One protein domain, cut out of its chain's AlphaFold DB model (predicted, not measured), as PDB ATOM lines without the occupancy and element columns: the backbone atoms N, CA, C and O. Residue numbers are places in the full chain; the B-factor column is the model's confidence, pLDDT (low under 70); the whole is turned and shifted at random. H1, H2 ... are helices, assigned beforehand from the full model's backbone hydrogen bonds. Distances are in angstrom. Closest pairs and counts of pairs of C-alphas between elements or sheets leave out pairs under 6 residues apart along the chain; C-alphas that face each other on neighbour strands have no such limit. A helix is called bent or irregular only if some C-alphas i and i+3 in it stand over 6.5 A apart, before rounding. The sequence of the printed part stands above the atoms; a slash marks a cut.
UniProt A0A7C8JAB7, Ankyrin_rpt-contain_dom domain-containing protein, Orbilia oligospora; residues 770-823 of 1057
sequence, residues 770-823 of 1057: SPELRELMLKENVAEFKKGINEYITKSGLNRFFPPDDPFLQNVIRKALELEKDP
ATOM      1  N   SER A 770     125.199  85.122  87.126       68.25
ATOM      2  CA  SER A 770     125.806  83.810  87.400       68.25
ATOM      3  C   SER A 770     124.734  82.736  87.666       68.25
ATOM      4  O   SER A 770     123.638  83.070  88.129       68.25
ATOM      5  N   PRO A 771     125.014  81.443  87.399       61.34
ATOM      6  CA  PRO A 771     124.051  80.366  87.649       61.34
ATOM      7  C   PRO A 771     123.563  80.336  89.103       61.34
ATOM      8  O   PRO A 771     122.372  80.183  89.349       61.34
ATOM      9  N   GLU A 772     124.474  80.571  90.048       65.31
ATOM     10  CA  GLU A 772     124.215  80.627  91.489       65.31
ATOM     11  C   GLU A 772     123.244  81.757  91.854       65.31
ATOM     12  O   GLU A 772     122.286  81.530  92.592       65.31
ATOM     13  N   LEU A 773     123.443  82.961  91.299       51.03
ATOM     14  CA  LEU A 773     122.568  84.108  91.555       51.03
ATOM     15  C   LEU A 773     121.162  83.862  90.988       51.03
ATOM     16  O   LEU A 773     120.167  84.141  91.655       51.03
ATOM     17  N   ARG A 774     121.068  83.264  89.789       55.00
ATOM     18  CA  ARG A 774     119.779  82.877  89.191       55.00
ATOM     19  C   ARG A 774     119.081  81.774  89.977       55.00
ATOM     20  O   ARG A 774     117.860  81.808  90.091       55.00
ATOM     21  N   GLU A 775     119.820  80.802  90.507       64.62
ATOM     22  CA  GLU A 775     119.253  79.750  91.351       64.62
ATOM     23  C   GLU A 775     118.751  80.324  92.684       64.62
ATOM     24  O   GLU A 775     117.684  79.928  93.154       64.62
ATOM     25  N   LEU A 776     119.464  81.303  93.258       59.69
ATOM     26  CA  LEU A 776     119.036  82.024  94.456       59.69
ATOM     27  C   LEU A 776     117.743  82.815  94.203       59.69
ATOM     28  O   LEU A 776     116.760  82.595  94.906       59.69
ATOM     29  N   MET A 777     117.701  83.649  93.156       50.78
ATOM     30  CA  MET A 777     116.494  84.399  92.777       50.78
ATOM     31  C   MET A 777     115.331  83.468  92.411       50.78
ATOM     32  O   MET A 777     114.186  83.733  92.759       50.78
ATOM     33  N   LEU A 778     115.593  82.329  91.758       62.03
ATOM     34  CA  LEU A 778     114.549  81.342  91.480       62.03
ATOM     35  C   LEU A 778     114.004  80.720  92.774       62.03
ATOM     36  O   LEU A 778     112.793  80.563  92.894       62.03
ATOM     37  N   LYS A 779     114.860  80.394  93.752       65.88
ATOM     38  CA  LYS A 779     114.435  79.901  95.075       65.88
ATOM     39  C   LYS A 779     113.636  80.954  95.849       65.88
ATOM     40  O   LYS A 779     112.642  80.598  96.480       65.88
ATOM     41  N   GLU A 780     114.028  82.223  95.768       64.88
ATOM     42  CA  GLU A 780     113.347  83.342  96.423       64.88
ATOM     43  C   GLU A 780     111.962  83.608  95.807       64.88
ATOM     44  O   GLU A 780     110.966  83.574  96.529       64.88
ATOM     45  N   ASN A 781     111.853  83.700  94.476       70.31
ATOM     46  CA  ASN A 781     110.565  83.806  93.777       70.31
ATOM     47  C   ASN A 781     109.639  82.608  94.075       70.31
ATOM     48  O   ASN A 781     108.434  82.778  94.247       70.31
ATOM     49  N   VAL A 782     110.183  81.387  94.173       76.44
ATOM     50  CA  VAL A 782     109.412  80.188  94.557       76.44
ATOM     51  C   VAL A 782     108.903  80.286  96.000       76.44
ATOM     52  O   VAL A 782     107.772  79.876  96.274       76.44
ATOM     53  N   ALA A 783     109.699  80.833  96.920       80.69
ATOM     54  CA  ALA A 783     109.282  81.068  98.299       80.69
ATOM     55  C   ALA A 783     108.198  82.158  98.389       80.69
ATOM     56  O   ALA A 783     107.211  81.967  99.100       80.69
ATOM     57  N   GLU A 784     108.326  83.251  97.630       83.69
ATOM     58  CA  GLU A 784     107.313  84.308  97.546       83.69
ATOM     59  C   GLU A 784     105.995  83.786  96.950       83.69
ATOM     60  O   GLU A 784     104.931  83.993  97.533       83.69
ATOM     61  N   PHE A 785     106.053  83.030  95.847       85.62
ATOM     62  CA  PHE A 785     104.877  82.411  95.233       85.62
ATOM     63  C   PHE A 785     104.168  81.468  96.216       85.62
ATOM     64  O   PHE A 785     102.959  81.585  96.432       85.62
ATOM     65  N   LYS A 786     104.916  80.572  96.881       87.25
ATOM     66  CA  LYS A 786     104.367  79.679  97.918       87.25
ATOM     67  C   LYS A 786     103.738  80.461  99.071       87.25
ATOM     68  O   LYS A 786     102.645  80.111  99.512       87.25
ATOM     69  N   LYS A 787     104.388  81.532  99.534       89.62
ATOM     70  CA  LYS A 787     103.862  82.422 100.576       89.62
ATOM     71  C   LYS A 787     102.545  83.075 100.140       89.62
ATOM     72  O   LYS A 787     101.575  82.982 100.881       89.62
ATOM     73  N   GLY A 788     102.477  83.659  98.944       89.88
ATOM     74  CA  GLY A 788     101.269  84.309  98.424       89.88
ATOM     75  C   GLY A 788     100.077  83.357  98.272       89.88
ATOM     76  O   GLY A 788      98.957  83.706  98.647       89.88
ATOM     77  N   ILE A 789     100.310  82.128  97.797       91.31
ATOM     78  CA  ILE A 789      99.264  81.096  97.716       91.31
ATOM     79  C   ILE A 789      98.828  80.624  99.114       91.31
ATOM     80  O   ILE A 789      97.629  80.497  99.360       91.31
ATOM     81  N   ASN A 790      99.753  80.447 100.061       90.69
ATOM     82  CA  ASN A 790      99.411  80.088 101.444       90.69
ATOM     83  C   ASN A 790      98.658  81.216 102.179       90.69
ATOM     84  O   ASN A 790      97.705  80.943 102.908       90.69
ATOM     85  N   GLU A 791      99.020  82.484 101.963       91.19
ATOM     86  CA  GLU A 791      98.265  83.637 102.472       91.19
ATOM     87  C   GLU A 791      96.850  83.698 101.883       91.19
ATOM     88  O   GLU A 791      95.900  83.976 102.615       91.19
ATOM     89  N   TYR A 792      96.685  83.399 100.589       90.94
ATOM     90  CA  TYR A 792      95.369  83.280  99.959       90.94
ATOM     91  C   TYR A 792      94.541  82.138 100.574       90.94
ATOM     92  O   TYR A 792      93.386  82.355 100.938       90.94
ATOM     93  N   ILE A 793      95.130  80.949 100.748       91.94
ATOM     94  CA  ILE A 793      94.488  79.793 101.403       91.94
ATOM     95  C   ILE A 793      94.075  80.139 102.841       91.94
ATOM     96  O   ILE A 793      92.992  79.749 103.278       91.94
ATOM     97  N   THR A 794      94.894  80.927 103.544       89.50
ATOM     98  CA  THR A 794      94.602  81.386 104.906       89.50
ATOM     99  C   THR A 794      93.420  82.350 104.945       89.50
ATOM    100  O   THR A 794      92.476  82.111 105.697       89.50
ATOM    101  N   LYS A 795      93.452  83.406 104.119       88.25
ATOM    102  CA  LYS A 795      92.405  84.441 104.049       88.25
ATOM    103  C   LYS A 795      91.057  83.889 103.576       88.25
ATOM    104  O   LYS A 795      90.029  84.238 104.137       88.25
ATOM    105  N   SER A 796      91.074  82.984 102.599       85.38
ATOM    106  CA  SER A 796      89.874  82.429 101.949       85.38
ATOM    107  C   SER A 796      89.286  81.208 102.679       85.38
ATOM    108  O   SER A 796      88.549  80.426 102.087       85.38
ATOM    109  N   GLY A 797      89.686  80.952 103.933       87.50
ATOM    110  CA  GLY A 797      89.203  79.821 104.741       87.50
ATOM    111  C   GLY A 797      89.636  78.419 104.273       87.50
ATOM    112  O   GLY A 797      89.321  77.423 104.928       87.50
ATOM    113  N   LEU A 798      90.400  78.306 103.181       91.81
ATOM    114  CA  LEU A 798      90.689  77.039 102.497       91.81
ATOM    115  C   LEU A 798      91.683  76.119 103.231       91.81
ATOM    116  O   LEU A 798      91.891  74.990 102.789       91.81
ATOM    117  N   ASN A 799      92.250  76.546 104.367       91.19
ATOM    118  CA  ASN A 799      93.188  75.769 105.199       91.19
ATOM    119  C   ASN A 799      92.710  74.335 105.510       91.19
ATOM    120  O   ASN A 799      93.515  73.420 105.655       91.19
ATOM    121  N   ARG A 800      91.386  74.137 105.622       91.31
ATOM    122  CA  ARG A 800      90.753  72.829 105.872       91.31
ATOM    123  C   ARG A 800      90.931  71.840 104.713       91.31
ATOM    124  O   ARG A 800      90.912  70.634 104.947       91.31
ATOM    125  N   PHE A 801      91.059  72.345 103.489       94.56
ATOM    126  CA  PHE A 801      91.264  71.555 102.276       94.56
ATOM    127  C   PHE A 801      92.750  71.410 101.940       94.56
ATOM    128  O   PHE A 801      93.172  70.338 101.520       94.56
ATOM    129  N   PHE A 802      93.536  72.468 102.164       95.00
ATOM    130  CA  PHE A 802      94.949  72.535 101.794       95.00
ATOM    131  C   PHE A 802      95.822  72.896 103.008       95.00
ATOM    132  O   PHE A 802      96.136  74.072 103.214       95.00
ATOM    133  N   PRO A 803      96.219  71.914 103.839       89.44
ATOM    134  CA  PRO A 803      97.321  72.103 104.780       89.44
ATOM    135  C   PRO A 803      98.641  72.403 104.031       89.44
ATOM    136  O   PRO A 803      98.763  72.048 102.857       89.44
ATOM    137  N   PRO A 804      99.658  73.005 104.685       77.88
ATOM    138  CA  PRO A 804     100.888  73.458 104.017       77.88
ATOM    139  C   PRO A 804     101.627  72.382 103.202       77.88
ATOM    140  O   PRO A 804     102.188  72.681 102.148       77.88
ATOM    141  N   ASP A 805     101.589  71.132 103.664       82.81
ATOM    142  CA  ASP A 805     102.262  69.984 103.046       82.81
ATOM    143  C   ASP A 805     101.337  69.142 102.142       82.81
ATOM    144  O   ASP A 805     101.660  67.999 101.816       82.81
ATOM    145  N   ASP A 806     100.177  69.672 101.731       91.31
ATOM    146  CA  ASP A 806      99.226  68.943 100.882       91.31
ATOM    147  C   ASP A 806      99.846  68.514  99.527       91.31
ATOM    148  O   ASP A 806     100.287  69.367  98.746       91.31
ATOM    149  N   PRO A 807      99.850  67.207  99.185       91.94
ATOM    150  CA  PRO A 807     100.452  66.721  97.944       91.94
ATOM    151  C   PRO A 807      99.800  67.259  96.664       91.94
ATOM    152  O   PRO A 807     100.482  67.376  95.642       91.94
ATOM    153  N   PHE A 808      98.502  67.591  96.690       94.25
ATOM    154  CA  PHE A 808      97.831  68.205  95.542       94.25
ATOM    155  C   PHE A 808      98.326  69.647  95.353       94.25
ATOM    156  O   PHE A 808      98.798  69.981  94.265       94.25
ATOM    157  N   LEU A 809      98.329  70.462  96.413       93.38
ATOM    158  CA  LEU A 809      98.837  71.835  96.416       93.38
ATOM    159  C   LEU A 809     100.296  71.910  95.948       93.38
ATOM    160  O   LEU A 809     100.614  72.707  95.068       93.38
ATOM    161  N   GLN A 810     101.185  71.064  96.479       90.00
ATOM    162  CA  GLN A 810     102.599  71.070  96.082       90.00
ATOM    163  C   GLN A 810     102.785  70.698  94.596       90.00
ATOM    164  O   GLN A 810     103.660  71.256  93.930       90.00
ATOM    165  N   ASN A 811     101.944  69.816  94.041       92.75
ATOM    166  CA  ASN A 811     101.970  69.462  92.617       92.75
ATOM    167  C   ASN A 811     101.405  70.590  91.729       92.75
ATOM    168  O   ASN A 811     102.023  70.931  90.722       92.75
ATOM    169  N   VAL A 812     100.301  71.230  92.138       94.44
ATOM    170  CA  VAL A 812      99.743  72.419  91.469       94.44
ATOM    171  C   VAL A 812     100.766  73.558  91.444       94.44
ATOM    172  O   VAL A 812     101.025  74.112  90.382       94.44
ATOM    173  N   ILE A 813     101.409  73.864  92.577       91.69
ATOM    174  CA  ILE A 813     102.450  74.900  92.670       91.69
ATOM    175  C   ILE A 813     103.658  74.548  91.789       91.69
ATOM    176  O   ILE A 813     104.184  75.417  91.099       91.69
ATOM    177  N   ARG A 814     104.085  73.279  91.748       90.00
ATOM    178  CA  ARG A 814     105.152  72.833  90.839       90.00
ATOM    179  C   ARG A 814     104.771  73.061  89.370       90.00
ATOM    180  O   ARG A 814     105.545  73.692  88.653       90.00
ATOM    181  N   LYS A 815     103.579  72.622  88.937       93.19
ATOM    182  CA  LYS A 815     103.083  72.876  87.571       93.19
ATOM    183  C   LYS A 815     102.938  74.376  87.289       93.19
ATOM    184  O   LYS A 815     103.218  74.798  86.176       93.19
ATOM    185  N   ALA A 816     102.572  75.188  88.281       93.06
ATOM    186  CA  ALA A 816     102.475  76.642  88.152       93.06
ATOM    187  C   ALA A 816     103.844  77.269  87.853       93.06
ATOM    188  O   ALA A 816     103.988  77.997  86.880       93.06
ATOM    189  N   LEU A 817     104.871  76.899  88.618       88.69
ATOM    190  CA  LEU A 817     106.252  77.373  88.457       88.69
ATOM    191  C   LEU A 817     106.968  76.795  87.221       88.69
ATOM    192  O   LEU A 817     108.050  77.254  86.853       88.69
ATOM    193  N   GLU A 818     106.424  75.749  86.602       87.69
ATOM    194  CA  GLU A 818     106.814  75.269  85.270       87.69
ATOM    195  C   GLU A 818     106.119  76.102  84.185       87.69
ATOM    196  O   GLU A 818     106.778  76.619  83.287       87.69
ATOM    197  N   LEU A 819     104.810  76.317  84.329       89.69
ATOM    198  CA  LEU A 819     103.970  77.102  83.427       89.69
ATOM    199  C   LEU A 819     104.318  78.606  83.406       89.69
ATOM    200  O   LEU A 819     104.102  79.275  82.400       89.69
ATOM    201  N   GLU A 820     104.895  79.130  84.487       87.50
ATOM    202  CA  GLU A 820     105.432  80.494  84.590       87.50
ATOM    203  C   GLU A 820     106.731  80.689  83.782       87.50
ATOM    204  O   GLU A 820     107.143  81.816  83.518       87.50
ATOM    205  N   LYS A 821     107.391  79.601  83.362       82.75
ATOM    206  CA  LYS A 821     108.600  79.637  82.517       82.75
ATOM    207  C   LYS A 821     108.294  79.454  81.025       82.75
ATOM    208  O   LYS A 821     109.202  79.589  80.212       82.75
ATOM    209  N   ASP A 822     107.051  79.126  80.679       84.50
ATOM    210  CA  ASP A 822     106.564  78.978  79.304       84.50
ATOM    211  C   ASP A 822     106.362  80.377  78.675       84.50
ATOM    212  O   ASP A 822     105.564  81.154  79.209       84.50
ATOM    213  N   PRO A 823     107.083  80.743  77.595       83.25
ATOM    214  CA  PRO A 823     106.967  82.059  76.967       83.25
ATOM    215  C   PRO A 823     105.743  82.196  76.046       83.25
ATOM    216  O   PRO A 823     105.308  83.316  75.799       83.25
TER     217      PRO A 823
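Overview. This is residues 770 to 823 of the 1057 residues of the protein "Ankyrin_rpt-contain_dom domain-containing protein" of Orbilia oligospora (UniProt A0A7C8JAB7). A long straight helix, H1, makes the length of the model, and after a long loop a second helix, H2, about half as many residues long, folds back at a slant and comes near H1 around Lys 786. The first turns of H1, residues 771 to 777, stick out at one end, and the tail after H2 also stands free. The printed part has 54 residues with two named helices, H1 then H2, and no named strand; the class is all helix. The whole is loose, with a radius of gyration of the C-alphas of 12.8 A, and its outline is a rod spanning 41 by 18 by 18 A.

Arrangement. H1, residues 771 to 795, and H2, residues 807 to 819, are close but not clearly touching, with 2 pairs of C-alphas within 8 A. Their closest C-alphas are those of Lys 786 and Ile 813, 7.4 A apart. They run opposite ways at a steep tilt of 50 degrees, and their centres are 12.2 A apart. In both H1 and H2, every O i to N i+4 pair is within hydrogen-bond range.

Along the chain. H1 begins at C-alpha 771, at (124.051, 80.366, 87.649), and ends at C-alpha 795, at (92.405, 84.441, 104.049), 35.9 A from first to last C-alpha. H2 runs from C-alpha 807 to C-alpha 819, at (103.970, 77.102, 83.427), 18.2 A from first to last C-alpha. Neither helix is bent.

Size, cuts and confidence. The C-alphas of Ser 770 and Arg 800, 41.1 A apart, are the two farthest apart. The printed part has no cut. The link from H1 to H2, 11 residues, is long. Residues 770 to 777, of which 771 to 777 belong to H1, and residues 818 to 823 stand free; the body without them spans 29 by 18 by 14 A. The mean pLDDT of the printed part is 82.8, and residues 770 to 780 are under 70.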